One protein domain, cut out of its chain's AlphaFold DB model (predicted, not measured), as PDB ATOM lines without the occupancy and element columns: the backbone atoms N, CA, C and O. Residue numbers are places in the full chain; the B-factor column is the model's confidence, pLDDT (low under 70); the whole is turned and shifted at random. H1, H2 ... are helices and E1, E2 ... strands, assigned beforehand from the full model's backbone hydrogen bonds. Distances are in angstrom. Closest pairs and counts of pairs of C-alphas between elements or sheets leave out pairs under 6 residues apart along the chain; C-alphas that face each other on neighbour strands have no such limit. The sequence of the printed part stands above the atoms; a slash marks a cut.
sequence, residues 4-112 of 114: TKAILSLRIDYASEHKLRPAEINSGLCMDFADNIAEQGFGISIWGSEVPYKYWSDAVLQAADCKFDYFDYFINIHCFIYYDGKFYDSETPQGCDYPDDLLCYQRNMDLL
ATOM      1  N   THR A   4     -18.120 -12.975   7.556       98.19
ATOM      2  CA  THR A   4     -17.097 -13.890   8.086       98.19
ATOM      3  C   THR A   4     -16.875 -13.697   9.583       98.19
ATOM      4  O   THR A   4     -16.788 -14.669  10.324       98.19
ATOM      5  N   LYS A   5     -16.802 -12.444  10.058       98.12
ATOM      6  CA  LYS A   5     -16.649 -12.163  11.493       98.12
ATOM      7  C   LYS A   5     -17.913 -12.513  12.275       98.12
ATOM      8  O   LYS A   5     -17.778 -13.038  13.372       98.12
ATOM      9  N   ALA A   6     -19.095 -12.250  11.716       98.25
ATOM     10  CA  ALA A   6     -20.374 -12.613  12.327       98.25
ATOM     11  C   ALA A   6     -20.477 -14.133  12.529       98.25
ATOM     12  O   ALA A   6     -20.684 -14.596  13.644       98.25
ATOM     13  N   ILE A   7     -20.189 -14.907  11.479       98.44
ATOM     14  CA  ILE A   7     -20.161 -16.372  11.513       98.44
ATOM     15  C   ILE A   7     -19.139 -16.884  12.534       98.44
ATOM     16  O   ILE A   7     -19.455 -17.760  13.334       98.44
ATOM     17  N   LEU A   8     -17.910 -16.355  12.530       98.12
ATOM     18  CA  LEU A   8     -16.878 -16.782  13.481       98.12
ATOM     19  C   LEU A   8     -17.246 -16.459  14.933       98.12
ATOM     20  O   LEU A   8     -16.944 -17.264  15.809       98.12
ATOM     21  N   SER A   9     -17.894 -15.318  15.182       97.69
ATOM     22  CA  SER A   9     -18.395 -14.964  16.513       97.69
ATOM     23  C   SER A   9     -19.499 -15.920  16.949       97.69
ATOM     24  O   SER A   9     -19.392 -16.527  18.006       97.69
ATOM     25  N   LEU A  10     -20.500 -16.143  16.095       97.44
ATOM     26  CA  LEU A  10     -21.652 -16.976  16.430       97.44
ATOM     27  C   LEU A  10     -21.267 -18.443  16.691       97.44
ATOM     28  O   LEU A  10     -21.856 -19.106  17.538       97.44
ATOM     29  N   ARG A  11     -20.224 -18.961  16.025       97.44
ATOM     30  CA  ARG A  11     -19.663 -20.293  16.336       97.44
ATOM     31  C   ARG A  11     -19.183 -20.402  17.781       97.44
ATOM     32  O   ARG A  11     -19.300 -21.472  18.369       97.44
ATOM     33  N   ILE A  12     -18.600 -19.334  18.330       96.88
ATOM     34  CA  ILE A  12     -18.121 -19.313  19.719       96.88
ATOM     35  C   ILE A  12     -19.318 -19.398  20.665       96.88
ATOM     36  O   ILE A  12     -19.278 -20.186  21.611       96.88
ATOM     37  N   ASP A  13     -20.389 -18.664  20.364       96.31
ATOM     38  CA  ASP A  13     -21.622 -18.673  21.151       96.31
ATOM     39  C   ASP A  13     -22.236 -20.083  21.164       96.31
ATOM     40  O   ASP A  13     -22.389 -20.677  22.233       96.31
ATOM     41  N   TYR A  14     -22.413 -20.708  19.993       96.69
ATOM     42  CA  TYR A  14     -22.916 -22.086  19.874       96.69
ATOM     43  C   TYR A  14     -22.015 -23.124  20.563       96.69
ATOM     44  O   TYR A  14     -22.506 -24.071  21.186       96.69
ATOM     45  N   ALA A  15     -20.692 -22.963  20.489       94.56
ATOM     46  CA  ALA A  15     -19.760 -23.823  21.210       94.56
ATOM     47  C   ALA A  15     -19.896 -23.665  22.733       94.56
ATOM     48  O   ALA A  15     -19.752 -24.645  23.466       94.56
ATOM     49  N   SER A  16     -20.186 -22.460  23.225       94.62
ATOM     50  CA  SER A  16     -20.342 -22.196  24.656       94.62
ATOM     51  C   SER A  16     -21.692 -22.667  25.210       94.62
ATOM     52  O   SER A  16     -21.732 -23.276  26.281       94.62
ATOM     53  N   GLU A  17     -22.776 -22.458  24.462       94.44
ATOM     54  CA  GLU A  17     -24.150 -22.738  24.888       94.44
ATOM     55  C   GLU A  17     -24.553 -24.195  24.641       94.44
ATOM     56  O   GLU A  17     -25.178 -24.828  25.496       94.44
ATOM     57  N   HIS A  18     -24.145 -24.759  23.502       91.69
ATOM     58  CA  HIS A  18     -24.579 -26.083  23.052       91.69
ATOM     59  C   HIS A  18     -23.453 -27.122  23.020       91.69
ATOM     60  O   HIS A  18     -23.725 -28.306  22.828       91.69
ATOM     61  N   LYS A  19     -22.191 -26.712  23.233       95.25
ATOM     62  CA  LYS A  19     -20.994 -27.570  23.094       95.25
ATOM     63  C   LYS A  19     -20.834 -28.167  21.692       95.25
ATOM     64  O   LYS A  19     -20.267 -29.248  21.550       95.25
ATOM     65  N   LEU A  20     -21.321 -27.465  20.671       94.19
ATOM     66  CA  LEU A  20     -21.263 -27.913  19.282       94.19
ATOM     67  C   LEU A  20     -20.032 -27.355  18.569       94.19
ATOM     68  O   LEU A  20     -19.683 -26.182  18.701       94.19
ATOM     69  N   ARG A  21     -19.393 -28.202  17.768       96.25
ATOM     70  CA  ARG A  21     -18.400 -27.809  16.766       96.25
ATOM     71  C   ARG A  21     -19.110 -27.376  15.477       96.25
ATOM     72  O   ARG A  21     -20.228 -27.820  15.233       96.25
ATOM     73  N   PRO A  22     -18.439 -26.611  14.598       96.44
ATOM     74  CA  PRO A  22     -18.913 -26.266  13.254       96.44
ATOM     75  C   PRO A  22     -19.726 -27.351  12.522       96.44
ATOM     76  O   PRO A  22     -20.916 -27.189  12.283       96.44
ATOM     77  N   ALA A  23     -19.132 -28.516  12.259       95.38
ATOM     78  CA  ALA A  23     -19.824 -29.605  11.567       95.38
ATOM     79  C   ALA A  23     -21.127 -30.051  12.260       95.38
ATOM     80  O   ALA A  23     -22.085 -30.420  11.588       95.38
ATOM     81  N   GLU A  24     -21.165 -30.005  13.594       96.06
ATOM     82  CA  GLU A  24     -22.313 -30.435  14.399       96.06
ATOM     83  C   GLU A  24     -23.439 -29.393  14.376       96.06
ATOM     84  O   GLU A  24     -24.614 -29.762  14.381       96.06
ATOM     85  N   ILE A  25     -23.091 -28.105  14.268       96.75
ATOM     86  CA  ILE A  25     -24.051 -27.032  13.981       96.75
ATOM     87  C   ILE A  25     -24.695 -27.301  12.617       96.75
ATOM     88  O   ILE A  25     -25.917 -27.371  12.520       96.75
ATOM     89  N   ASN A  26     -23.886 -27.543  11.580       95.69
ATOM     90  CA  ASN A  26     -24.384 -27.776  10.222       95.69
ATOM     91  C   ASN A  26     -25.309 -29.002  10.093       95.69
ATOM     92  O   ASN A  26     -26.219 -28.991   9.264       95.69
ATOM     93  N   SER A  27     -25.110 -30.039  10.911       91.81
ATOM     94  CA  SER A  27     -25.923 -31.263  10.884       91.81
ATOM     95  C   SER A  27     -27.150 -31.252  11.804       91.81
ATOM     96  O   SER A  27     -27.930 -32.199  11.760       91.81
ATOM     97  N   GLY A  28     -27.301 -30.253  12.680       90.62
ATOM     98  CA  GLY A  28     -28.330 -30.281  13.732       90.62
ATOM     99  C   GLY A  28     -29.065 -28.966  13.975       90.62
ATOM    100  O   GLY A  28     -30.247 -29.002  14.295       90.62
ATOM    101  N   LEU A  29     -28.392 -27.826  13.807       96.00
ATOM    102  CA  LEU A  29     -28.924 -26.480  14.066       96.00
ATOM    103  C   LEU A  29     -28.618 -25.514  12.909       96.00
ATOM    104  O   LEU A  29     -28.422 -24.319  13.122       96.00
ATOM    105  N   CYS A  30     -28.521 -26.024  11.679       96.88
ATOM    106  CA  CYS A  30     -28.125 -25.221  10.523       96.88
ATOM    107  C   CYS A  30     -29.106 -24.084  10.218       96.88
ATOM    108  O   CYS A  30     -28.662 -22.979   9.923       96.88
ATOM    109  N   MET A  31     -30.412 -24.329  10.360       97.88
ATOM    110  CA  MET A  31     -31.441 -23.306  10.170       97.88
ATOM    111  C   MET A  31     -31.335 -22.198  11.220       97.88
ATOM    112  O   MET A  31     -31.141 -21.048  10.844       97.88
ATOM    113  N   ASP A  32     -31.341 -22.542  12.513       97.94
ATOM    114  CA  ASP A  32     -31.201 -21.557  13.596       97.94
ATOM    115  C   ASP A  32     -29.910 -20.737  13.445       97.94
ATOM    116  O   ASP A  32     -29.892 -19.526  13.648       97.94
ATOM    117  N   PHE A  33     -28.809 -21.391  13.060       98.25
ATOM    118  CA  PHE A  33     -27.541 -20.707  12.827       98.25
ATOM    119  C   PHE A  33     -27.625 -19.735  11.643       98.25
ATOM    120  O   PHE A  33     -27.138 -18.608  11.743       98.25
ATOM    121  N   ALA A  34     -28.228 -20.150  10.527       98.44
ATOM    122  CA  ALA A  34     -28.406 -19.308   9.348       98.44
ATOM    123  C   ALA A  34     -29.328 -18.110   9.636       98.44
ATOM    124  O   ALA A  34     -28.987 -16.984   9.271       98.44
ATOM    125  N   ASP A  35     -30.431 -18.333  10.352       98.56
ATOM    126  CA  ASP A  35     -31.375 -17.292  10.768       98.56
ATOM    127  C   ASP A  35     -30.698 -16.269  11.688       98.56
ATOM    128  O   ASP A  35     -30.761 -15.069  11.427       98.56
ATOM    129  N   ASN A  36     -29.929 -16.719  12.683       98.25
ATOM    130  CA  ASN A  36     -29.166 -15.837  13.574       98.25
ATOM    131  C   ASN A  36     -28.141 -14.955  12.831       98.25
ATOM    132  O   ASN A  36     -27.816 -13.852  13.281       98.25
ATOM    133  N   ILE A  37     -27.593 -15.418  11.702       98.44
ATOM    134  CA  ILE A  37     -26.720 -14.603  10.840       98.44
ATOM    135  C   ILE A  37     -27.541 -13.622   9.994       98.44
ATOM    136  O   ILE A  37     -27.152 -12.454   9.872       98.44
ATOM    137  N   ALA A  38     -28.684 -14.053   9.459       97.94
ATOM    138  CA  ALA A  38     -29.600 -13.191   8.718       97.94
ATOM    139  C   ALA A  38     -30.150 -12.050   9.598       97.94
ATOM    140  O   ALA A  38     -30.167 -10.895   9.166       97.94
ATOM    141  N   GLU A  39     -30.489 -12.324  10.862       98.00
ATOM    142  CA  GLU A  39     -30.927 -11.332  11.857       98.00
ATOM    143  C   GLU A  39     -29.858 -10.272  12.168       98.00
ATOM    144  O   GLU A  39     -30.181  -9.124  12.481       98.00
ATOM    145  N   GLN A  40     -28.575 -10.607  12.003       97.31
ATOM    146  CA  GLN A  40     -27.468  -9.646  12.092       97.31
ATOM    147  C   GLN A  40     -27.330  -8.758  10.840       97.31
ATOM    148  O   GLN A  40     -26.420  -7.925  10.770       97.31
ATOM    149  N   GLY A  41     -28.222  -8.910   9.856       97.44
ATOM    150  CA  GLY A  41     -28.257  -8.140   8.614       97.44
ATOM    151  C   GLY A  41     -27.423  -8.739   7.479       97.44
ATOM    152  O   GLY A  41     -27.092  -8.019   6.533       97.44
ATOM    153  N   PHE A  42     -27.059 -10.023   7.560       98.06
ATOM    154  CA  PHE A  42     -26.257 -10.703   6.542       98.06
ATOM    155  C   PHE A  42     -27.066 -11.751   5.779       98.06
ATOM    156  O   PHE A  42     -27.201 -12.889   6.215       98.06
ATOM    157  N   GLY A  43     -27.510 -11.378   4.581       96.75
ATOM    158  CA  GLY A  43     -28.069 -12.321   3.615       96.75
ATOM    159  C   GLY A  43     -29.422 -12.879   4.014       96.75
ATOM    160  O   GLY A  43     -30.193 -12.225   4.714       96.75
ATOM    161  N   ILE A  44     -29.705 -14.069   3.501       98.06
ATOM    162  CA  ILE A  44     -30.907 -14.844   3.800       98.06
ATOM    163  C   ILE A  44     -30.505 -16.270   4.163       98.06
ATOM    164  O   ILE A  44     -29.558 -16.805   3.579       98.06
ATOM    165  N   SER A  45     -31.229 -16.874   5.099       98.19
ATOM    166  CA  SER A  45     -31.232 -18.320   5.283       98.19
ATOM    167  C   SER A  45     -31.986 -18.972   4.126       98.19
ATOM    168  O   SER A  45     -33.007 -18.459   3.661       98.19
ATOM    169  N   ILE A  46     -31.444 -20.064   3.604       97.31
ATOM    170  CA  ILE A  46     -32.027 -20.775   2.470       97.31
ATOM    171  C   ILE A  46     -31.725 -22.266   2.582       97.31
ATOM    172  O   ILE A  46     -30.578 -22.662   2.822       97.31
ATOM    173  N   TRP A  47     -32.747 -23.104   2.410       96.56
ATOM    174  CA  TRP A  47     -32.549 -24.542   2.252       96.56
ATOM    175  C   TRP A  47     -32.035 -24.853   0.850       96.56
ATOM    176  O   TRP A  47     -32.440 -24.221  -0.125       96.56
ATOM    177  N   GLY A  48     -31.179 -25.868   0.706       94.62
ATOM    178  CA  GLY A  48     -30.653 -26.226  -0.616       94.62
ATOM    179  C   GLY A  48     -31.735 -26.573  -1.647       94.62
ATOM    180  O   GLY A  48     -31.573 -26.256  -2.823       94.62
ATOM    181  N   SER A  49     -32.880 -27.119  -1.231       91.88
ATOM    182  CA  SER A  49     -34.030 -27.361  -2.121       91.88
ATOM    183  C   SER A  49     -34.706 -26.101  -2.655       91.88
ATOM    184  O   SER A  49     -35.419 -26.162  -3.656       91.88
ATOM    185  N   GLU A  50     -34.472 -24.954  -2.026       94.25
ATOM    186  CA  GLU A  50     -34.957 -23.657  -2.489       94.25
ATOM    187  C   GLU A  50     -33.979 -23.002  -3.478       94.25
ATOM    188  O   GLU A  50     -34.326 -22.016  -4.134       94.25
ATOM    189  N   VAL A  51     -32.761 -23.543  -3.628       92.81
ATOM    190  CA  VAL A  51     -31.745 -23.010  -4.537       92.81
ATOM    191  C   VAL A  51     -31.985 -23.504  -5.967       92.81
ATOM    192  O   VAL A  51     -31.909 -24.707  -6.225       92.81
ATOM    193  N   PRO A  52     -32.192 -22.598  -6.946       89.38
ATOM    194  CA  PRO A  52     -32.353 -22.995  -8.340       89.38
ATOM    195  C   PRO A  52     -31.150 -23.787  -8.863       89.38
ATOM    196  O   PRO A  52     -30.009 -23.371  -8.670       89.38
ATOM    197  N   TYR A  53     -31.404 -24.850  -9.633       84.25
ATOM    198  CA  TYR A  53     -30.368 -25.757 -10.152       84.25
ATOM    199  C   TYR A  53     -29.186 -25.064 -10.846       84.25
ATOM    200  O   TYR A  53     -28.054 -25.491 -10.690       84.25
ATOM    201  N   LYS A  54     -29.407 -23.932 -11.525       87.06
ATOM    202  CA  LYS A  54     -28.335 -23.153 -12.177       87.06
ATOM    203  C   LYS A  54     -27.237 -22.623 -11.234       87.06
ATOM    204  O   LYS A  54     -26.254 -22.081 -11.727       87.06
ATOM    205  N   TYR A  55     -27.458 -22.658  -9.920       90.50
ATOM    206  CA  TYR A  55     -26.485 -22.233  -8.914       90.50
ATOM    207  C   TYR A  55     -25.694 -23.395  -8.316       90.50
ATOM    208  O   TYR A  55     -24.798 -23.139  -7.526       90.50
ATOM    209  N   TRP A  56     -26.012 -24.638  -8.669       90.50
ATOM    210  CA  TRP A  56     -25.234 -25.816  -8.296       90.50
ATOM    211  C   TRP A  56     -24.146 -26.065  -9.337       90.50
ATOM    212  O   TRP A  56     -24.315 -25.692 -10.502       90.50
ATOM    213  N   SER A  57     -23.030 -26.676  -8.938       88.88
ATOM    214  CA  SER A  57     -21.963 -26.985  -9.893       88.88
ATOM    215  C   SER A  57     -22.414 -27.989 -10.965       88.88
ATOM    216  O   SER A  57     -23.284 -28.838 -10.742       88.88
ATOM    217  N   ASP A  58     -21.766 -27.948 -12.133       85.50
ATOM    218  CA  ASP A  58     -22.037 -28.883 -13.234       85.50
ATOM    219  C   ASP A  58     -21.864 -30.353 -12.816       85.50
ATOM    220  O   ASP A  58     -22.560 -31.227 -13.333       85.50
ATOM    221  N   ALA A  59     -20.951 -30.638 -11.880       76.50
ATOM    222  CA  ALA A  59     -20.710 -31.992 -11.385       76.50
ATOM    223  C   ALA A  59     -21.938 -32.541 -10.647       76.50
ATOM    224  O   ALA A  59     -22.356 -33.678 -10.875       76.50
ATOM    225  N   VAL A  60     -22.555 -31.706  -9.811       78.62
ATOM    226  CA  VAL A  60     -23.766 -32.064  -9.077       78.62
ATOM    227  C   VAL A  60     -24.965 -32.198 -10.012       78.62
ATOM    228  O   VAL A  60     -25.734 -33.150  -9.882       78.62
ATOM    229  N   LEU A  61     -25.089 -31.320 -11.009       79.31
ATOM    230  CA  LEU A  61     -26.153 -31.417 -12.013       79.31
ATOM    231  C   LEU A  61     -26.047 -32.701 -12.852       79.31
ATOM    232  O   LEU A  61     -27.049 -33.376 -13.075       79.31
ATOM    233  N   GLN A  62     -24.835 -33.098 -13.248       76.69
ATOM    234  CA  GLN A  62     -24.612 -34.366 -13.955       76.69
ATOM    235  C   GLN A  62     -24.934 -35.589 -13.082       76.69
ATOM    236  O   GLN A  62     -25.466 -36.586 -13.578       76.69
ATOM    237  N   ALA A  63     -24.638 -35.526 -11.780       70.31
ATOM    238  CA  ALA A  63     -24.998 -36.583 -10.839       70.31
ATOM    239  C   ALA A  63     -26.522 -36.686 -10.642       70.31
ATOM    240  O   ALA A  63     -27.060 -37.797 -10.572       70.31
ATOM    241  N   ALA A  64     -27.220 -35.546 -10.604       70.19
ATOM    242  CA  ALA A  64     -28.672 -35.468 -10.468       70.19
ATOM    243  C   ALA A  64     -29.414 -36.143 -11.629       70.19
ATOM    244  O   ALA A  64     -30.340 -36.922 -11.391       70.19
ATOM    245  N   ASP A  65     -28.952 -35.937 -12.866       70.25
ATOM    246  CA  ASP A  65     -29.524 -36.567 -14.067       70.25
ATOM    247  C   ASP A  65     -29.472 -38.105 -14.016       70.25
ATOM    248  O   ASP A  65     -30.303 -38.789 -14.616       70.25
ATOM    249  N   CYS A  66     -28.521 -38.675 -13.269       63.84
ATOM    250  CA  CYS A  66     -28.360 -40.122 -13.134       63.84
ATOM    251  C   CYS A  66     -29.137 -40.724 -11.947       63.84
ATOM    252  O   CYS A  66     -29.357 -41.938 -11.926       63.84
ATOM    253  N   LYS A  67     -29.523 -39.918 -10.943       64.88
ATOM    254  CA  LYS A  67     -30.170 -40.368  -9.692       64.88
ATOM    255  C   LYS A  67     -31.103 -39.289  -9.112       64.88
ATOM    256  O   LYS A  67     -30.870 -38.791  -8.013       64.88
ATOM    257  N   PHE A  68     -32.168 -38.946  -9.831       62.50
ATOM    258  CA  PHE A  68     -33.043 -37.814  -9.490       62.50
ATOM    259  C   PHE A  68     -33.582 -37.845  -8.041       62.50
ATOM    260  O   PHE A  68     -33.422 -36.874  -7.308       62.50
ATOM    261  N   ASP A  69     -34.093 -38.991  -7.574       69.75
ATOM    262  CA  ASP A  69     -34.628 -39.135  -6.202       69.75
ATOM    263  C   ASP A  69     -33.574 -38.897  -5.107       69.75
ATOM    264  O   ASP A  69     -33.872 -38.461  -3.996       69.75
ATOM    265  N   TYR A  70     -32.316 -39.205  -5.414       72.19
ATOM    266  CA  TYR A  70     -31.204 -39.021  -4.494       72.19
ATOM    267  C   TYR A  70     -30.774 -37.556  -4.426       72.19
ATOM    268  O   TYR A  70     -30.363 -37.082  -3.367       72.19
ATOM    269  N   PHE A  71     -30.890 -36.835  -5.539       76.31
ATOM    270  CA  PHE A  71     -30.526 -35.432  -5.580       76.31
ATOM    271  C   PHE A  71     -31.462 -34.576  -4.731       76.31
ATOM    272  O   PHE A  71     -30.982 -33.765  -3.946       76.31
ATOM    273  N   ASP A  72     -32.770 -34.830  -4.789       78.75
ATOM    274  CA  ASP A  72     -33.734 -34.135  -3.933       78.75
ATOM    275  C   ASP A  72     -33.470 -34.394  -2.443       78.75
ATOM    276  O   ASP A  72     -33.552 -33.472  -1.631       78.75
ATOM    277  N   TYR A  73     -33.098 -35.620  -2.058       81.12
ATOM    278  CA  TYR A  73     -32.667 -35.884  -0.682       81.12
ATOM    279  C   TYR A  73     -31.407 -35.088  -0.337       81.12
ATOM    280  O   TYR A  73     -31.380 -34.408   0.687       81.12
ATOM    281  N   PHE A  74     -30.396 -35.140  -1.206       84.19
ATOM    282  CA  PHE A  74     -29.118 -34.466  -1.018       84.19
ATOM    283  C   PHE A  74     -29.292 -32.959  -0.831       84.19
ATOM    284  O   PHE A  74     -28.856 -32.439   0.187       84.19
ATOM    285  N   ILE A  75     -29.981 -32.251  -1.730       88.44
ATOM    286  CA  ILE A  75     -30.137 -30.791  -1.628       88.44
ATOM    287  C   ILE A  75     -30.899 -30.364  -0.365       88.44
ATOM    288  O   ILE A  75     -30.649 -29.281   0.156       88.44
ATOM    289  N   ASN A  76     -31.771 -31.218   0.177       88.06
ATOM    290  CA  ASN A  76     -32.563 -30.928   1.374       88.06
ATOM    291  C   ASN A  76     -31.805 -31.080   2.705       88.06
ATOM    292  O   ASN A  76     -32.348 -30.714   3.745       88.06
ATOM    293  N   ILE A  77     -30.576 -31.608   2.725       89.50
ATOM    294  CA  ILE A  77     -29.897 -31.941   3.992       89.50
ATOM    295  C   ILE A  77     -29.391 -30.729   4.791       89.50
ATOM    296  O   ILE A  77     -28.946 -30.903   5.926       89.50
ATOM    297  N   HIS A  78     -29.393 -29.522   4.215       95.62
ATOM    298  CA  HIS A  78     -28.728 -28.373   4.823       95.62
ATOM    299  C   HIS A  78     -29.406 -27.031   4.514       95.62
ATOM    300  O   HIS A  78     -29.850 -26.784   3.390       95.62
ATOM    301  N   CYS A  79     -29.433 -26.165   5.529       97.50
ATOM    302  CA  CYS A  79     -29.773 -24.749   5.429       97.50
ATOM    303  C   CYS A  79     -28.499 -23.916   5.609       97.50
ATOM    304  O   CYS A  79     -27.697 -24.195   6.500       97.50
ATOM    305  N   PHE A  80     -28.306 -22.907   4.767       98.00
ATOM    306  CA  PHE A  80     -27.102 -22.075   4.736       98.00
ATOM    307  C   PHE A  80     -27.454 -20.616   4.429       98.00
ATOM    308  O   PHE A  80     -28.615 -20.277   4.211       98.00
ATOM    309  N   ILE A  81     -26.454 -19.732   4.440       98.50
ATOM    310  CA  ILE A  81     -26.641 -18.302   4.170       98.50
ATOM    311  C   ILE A  81     -26.256 -17.986   2.724       98.50
ATOM    312  O   ILE A  81     -25.137 -18.287   2.307       98.50
ATOM    313  N   TYR A  82     -27.134 -17.306   1.985       98.25
ATOM    314  CA  TYR A  82     -26.790 -16.660   0.715       98.25
ATOM    315  C   TYR A  82     -26.612 -15.152   0.914       98.25
ATOM    316  O   TYR A  82     -27.531 -14.456   1.352       98.25
ATOM    317  N   TYR A  83     -25.426 -14.630   0.594       98.19
ATOM    318  CA  TYR A  83     -25.097 -13.214   0.751       98.19
ATOM    319  C   TYR A  83     -24.075 -12.763  -0.292       98.19
ATOM    320  O   TYR A  83     -23.071 -13.432  -0.503       98.19
ATOM    321  N   ASP A  84     -24.324 -11.620  -0.937       96.44
ATOM    322  CA  ASP A  84     -23.394 -10.993  -1.895       96.44
ATOM    323  C   ASP A  84     -22.850 -11.960  -2.970       96.44
ATOM    324  O   ASP A  84     -21.661 -11.999  -3.281       96.44
ATOM    325  N   GLY A  85     -23.737 -12.803  -3.511       96.00
ATOM    326  CA  GLY A  85     -23.393 -13.764  -4.559       96.00
ATOM    327  C   GLY A  85     -22.675 -15.030  -4.085       96.00
ATOM    328  O   GLY A  85     -22.270 -15.814  -4.936       96.00
ATOM    329  N   LYS A  86     -22.531 -15.244  -2.771       98.00
ATOM    330  CA  LYS A  86     -21.821 -16.388  -2.184       98.00
ATOM    331  C   LYS A  86     -22.657 -17.150  -1.165       98.00
ATOM    332  O   LYS A  86     -23.619 -16.618  -0.607       98.00
ATOM    333  N   PHE A  87     -22.241 -18.383  -0.901       98.25
ATOM    334  CA  PHE A  87     -22.858 -19.297   0.058       98.25
ATOM    335  C   PHE A  87     -21.966 -19.471   1.285       98.25
ATOM    336  O   PHE A  87     -20.752 -19.586   1.149       98.25
ATOM    337  N   TYR A  88     -22.551 -19.472   2.480       98.56
ATOM    338  CA  TYR A  88     -21.822 -19.532   3.746       98.56
ATOM    339  C   TYR A  88     -22.514 -20.457   4.736       98.56
ATOM    340  O   TYR A  88     -23.737 -20.529   4.778       98.56
ATOM    341  N   ASP A  89     -21.735 -21.074   5.615       98.19
ATOM    342  CA  ASP A  89     -22.249 -21.862   6.730       98.19
ATOM    343  C   ASP A  89     -21.303 -21.796   7.945       98.19
ATOM    344  O   ASP A  89     -20.328 -21.025   8.008       98.19
ATOM    345  N   SER A  90     -21.579 -22.626   8.947       97.81
ATOM    346  CA  SER A  90     -20.757 -22.697  10.150       97.81
ATOM    347  C   SER A  90     -19.402 -23.383   9.944       97.81
ATOM    348  O   SER A  90     -18.614 -23.401  10.881       97.81
ATOM    349  N   GLU A  91     -19.038 -23.838   8.743       97.69
ATOM    350  CA  GLU A  91     -17.718 -24.405   8.424       97.69
ATOM    351  C   GLU A  91     -16.946 -23.607   7.369       97.69
ATOM    352  O   GLU A  91     -15.717 -23.605   7.373       97.69
ATOM    353  N   THR A  92     -17.652 -22.795   6.591       97.88
ATOM    354  CA  THR A  92     -17.175 -22.066   5.412       97.88
ATOM    355  C   THR A  92     -17.393 -20.561   5.619       97.88
ATOM    356  O   THR A  92     -18.166 -19.921   4.904       97.88
ATOM    357  N   PRO A  93     -16.745 -19.935   6.627       97.88
ATOM    358  CA  PRO A  93     -17.014 -18.536   6.980       97.88
ATOM    359  C   PRO A  93     -16.527 -17.539   5.916       97.88
ATOM    360  O   PRO A  93     -16.963 -16.386   5.890       97.88
ATOM    361  N   GLN A  94     -15.589 -17.950   5.061       97.56
ATOM    362  CA  GLN A  94     -15.101 -17.178   3.915       97.56
ATOM    363  C   GLN A  94     -16.081 -17.164   2.733       97.56
ATOM    364  O   GLN A  94     -15.943 -16.325   1.842       97.56
ATOM    365  N   GLY A  95     -17.063 -18.065   2.753       98.06
ATOM    366  CA  GLY A  95     -18.007 -18.304   1.676       98.06
ATOM    367  C   GLY A  95     -17.414 -19.048   0.480       98.06
ATOM    368  O   GLY A  95     -16.196 -19.104   0.298       98.06
ATOM    369  N   CYS A  96     -18.293 -19.605  -0.339       97.44
ATOM    370  CA  CYS A  96     -17.977 -20.305  -1.578       97.44
ATOM    371  C   CYS A  96     -18.912 -19.868  -2.709       97.44
ATOM    372  O   CYS A  96     -19.893 -19.153  -2.480       97.44
ATOM    373  N   ASP A  97     -18.557 -20.251  -3.932       96.12
ATOM    374  CA  ASP A  97     -19.239 -19.780  -5.137       96.12
ATOM    375  C   ASP A  97     -20.447 -20.668  -5.491       96.12
ATOM    376  O   ASP A  97     -21.416 -20.160  -6.053       96.12
ATOM    377  N   TYR A  98     -20.433 -21.946  -5.088       95.88
ATOM    378  CA  TYR A  98     -21.541 -22.892  -5.264       95.88
ATOM    379  C   TYR A  98     -21.997 -23.495  -3.920       95.88
ATOM    380  O   TYR A  98     -21.175 -23.635  -3.012       95.88
ATOM    381  N   PRO A  99     -23.278 -23.879  -3.749       95.25
ATOM    382  CA  PRO A  99     -23.760 -24.513  -2.522       95.25
ATOM    383  C   PRO A  99     -23.032 -25.818  -2.206       95.25
ATOM    384  O   PRO A  99     -22.678 -26.067  -1.060       95.25
ATOM    385  N   ASP A 100     -22.766 -26.640  -3.218       93.00
ATOM    386  CA  ASP A 100     -22.111 -27.939  -3.069       93.00
ATOM    387  C   ASP A 100     -20.615 -27.861  -2.720       93.00
ATOM    388  O   ASP A 100     -20.024 -28.864  -2.321       93.00
ATOM    389  N   ASP A 101     -20.026 -26.662  -2.754       94.94
ATOM    390  CA  ASP A 101     -18.693 -26.410  -2.198       94.94
ATOM    391  C   ASP A 101     -18.693 -26.342  -0.660       94.94
ATOM    392  O   ASP A 101     -17.629 -26.393  -0.038       94.94
ATOM    393  N   LEU A 102     -19.863 -26.210  -0.020       96.00
ATOM    394  CA  LEU A 102     -19.956 -26.205   1.438       96.00
ATOM    395  C   LEU A 102     -19.539 -27.572   1.992       96.00
ATOM    396  O   LEU A 102     -19.993 -28.627   1.538       96.00
ATOM    397  N   LEU A 103     -18.723 -27.558   3.050       94.50
ATOM    398  CA  LEU A 103     -18.175 -28.777   3.657       94.50
ATOM    399  C   LEU A 103     -19.259 -29.749   4.154       94.50
ATOM    400  O   LEU A 103     -19.025 -30.960   4.197       94.50
ATOM    401  N   CYS A 104     -20.449 -29.242   4.494       92.06
ATOM    402  CA  CYS A 104     -21.612 -30.070   4.798       92.06
ATOM    403  C   CYS A 104     -21.985 -30.986   3.619       92.06
ATOM    404  O   CYS A 104     -22.112 -32.197   3.803       92.06
ATOM    405  N   TYR A 105     -22.093 -30.444   2.404       91.31
ATOM    406  CA  TYR A 105     -22.429 -31.217   1.208       91.31
ATOM    407  C   TYR A 105     -21.305 -32.168   0.800       91.31
ATOM    408  O   TYR A 105     -21.574 -33.345   0.556       91.31
ATOM    409  N   GLN A 106     -20.052 -31.707   0.822       88.88
ATOM    410  CA  GLN A 106     -18.894 -32.534   0.457       88.88
ATOM    411  C   GLN A 106     -18.799 -33.809   1.305       88.88
ATOM    412  O   GLN A 106     -18.680 -34.906   0.766       88.88
ATOM    413  N   ARG A 107     -18.970 -33.702   2.631       86.81
ATOM    414  CA  ARG A 107     -18.972 -34.890   3.504       86.81
ATOM    415  C   ARG A 107     -20.117 -35.849   3.220       86.81
ATOM    416  O   ARG A 107     -19.958 -37.054   3.389       86.81
ATOM    417  N   ASN A 108     -21.284 -35.327   2.855       77.06
ATOM    418  CA  ASN A 108     -22.412 -36.184   2.522       77.06
ATOM    419  C   ASN A 108     -22.178 -36.899   1.187       77.06
ATOM    420  O   ASN A 108     -22.537 -38.065   1.085       77.06
ATOM    421  N   MET A 109     -21.496 -36.282   0.216       74.62
ATOM    422  CA  MET A 109     -21.072 -36.990  -1.000       74.62
ATOM    423  C   MET A 109     -20.078 -38.123  -0.695       74.62
ATOM    424  O   MET A 109     -20.305 -39.250  -1.140       74.62
ATOM    425  N   ASP A 110     -19.081 -37.879   0.166       68.81
ATOM    426  CA  ASP A 110     -18.110 -38.905   0.591       68.81
ATOM    427  C   ASP A 110     -18.787 -40.115   1.261       68.81
ATOM    428  O   ASP A 110     -18.456 -41.270   0.982       68.81
ATOM    429  N   LEU A 111     -19.761 -39.866   2.146       61.56
ATOM    430  CA  LEU A 111     -20.517 -40.919   2.838       61.56
ATOM    431  C   LEU A 111     -21.343 -41.784   1.883       61.56
ATOM    432  O   LEU A 111     -21.688 -42.922   2.212       61.56
ATOM    433  N   LEU A 112     -21.671 -41.242   0.718       57.28
ATOM    434  CA  LEU A 112     -22.555 -41.857  -0.258       57.28
ATOM    435  C   LEU A 112     -21.770 -42.480  -1.427       57.28
ATOM    436  O   LEU A 112     -22.374 -43.100  -2.307       57.28
TER     437      LEU A 112
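This is residues 4 to 112 of the 114 residues of an uncharacterized protein of marine sediment metagenome (UniProt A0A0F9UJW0). A small sheet, E1, E2 and E3, lies near the middle with H3 over one face; H1 packs on H3 towards one end of the length, and H4 and H5 make a corner at the other end. The 109 printed residues include six named helices and three named strands, in the order H1 H2 H3 E1 H4 H5 E2 E3 H6, class mostly helix; the sheet's order is E1 E2 E3, antiparallel. The whole is compact, with a radius of gyration of the C-alphas of 13.6 A, and spans 42 by 28 by 18 A, only just elongated.

Strands E1, residues 44 to 47, and E2, 79 to 83, pair through N 46 and O 80, 2.9 A. E2 and E3, residues 86 to 88, form a hairpin, with N 88 and O 81 2.8 A apart. H3, residues 30 to 39, is on the sheet at a height of 7.9 A, over E1 and E2, giving two layers, a helix on one face of a sheet; its closest C-alphas to E1 are Ala 34 and Ser 45, 5.0 A. H1, residues 4 to 18, touches H3 with residues 6 to 10 alone, closest C-alphas Ala 6 and Ile 37, 6.8 A, at a steep tilt of 52 degrees, opposite ways. H2, residues 22 to 28, and H6, 103 to 111, only just touch, with 3 pairs of C-alphas within 8 A, the closest Asn 26 and Cys 104, 6.5 A. H4, residues 58 to 66, and H5, 68 to 75, touch only at the corner, and only just, with 3 pairs, the closest C-alphas Ala 64 and Phe 71, 5.2 A. H1 and H4 are apart. Every O i to N i+4 pair is within hydrogen-bond range in H2, H3 and H6, against 10 of 11 in H1, 4 of 5 in H4 and 3 of 4 in H5.

H1 is 20.7 A from C-alpha 4 at (-17.097, -13.890, 8.086) to C-alpha 18, H3 14.2 A and E2 13.3 A. H6 ends at C-alpha 111, (-20.517, -40.919, 2.838).

The farthest C-alphas, Ser 16 and Cys 66, are 42.6 A apart. The printed part has no cut. The link from E3 to H6, residues 89 to 102, is long. Residues 65 to 70, of which 68 to 70 belong to H5, stand free. Residues 66 to 69 and 110 to 112 have pLDDT under 70.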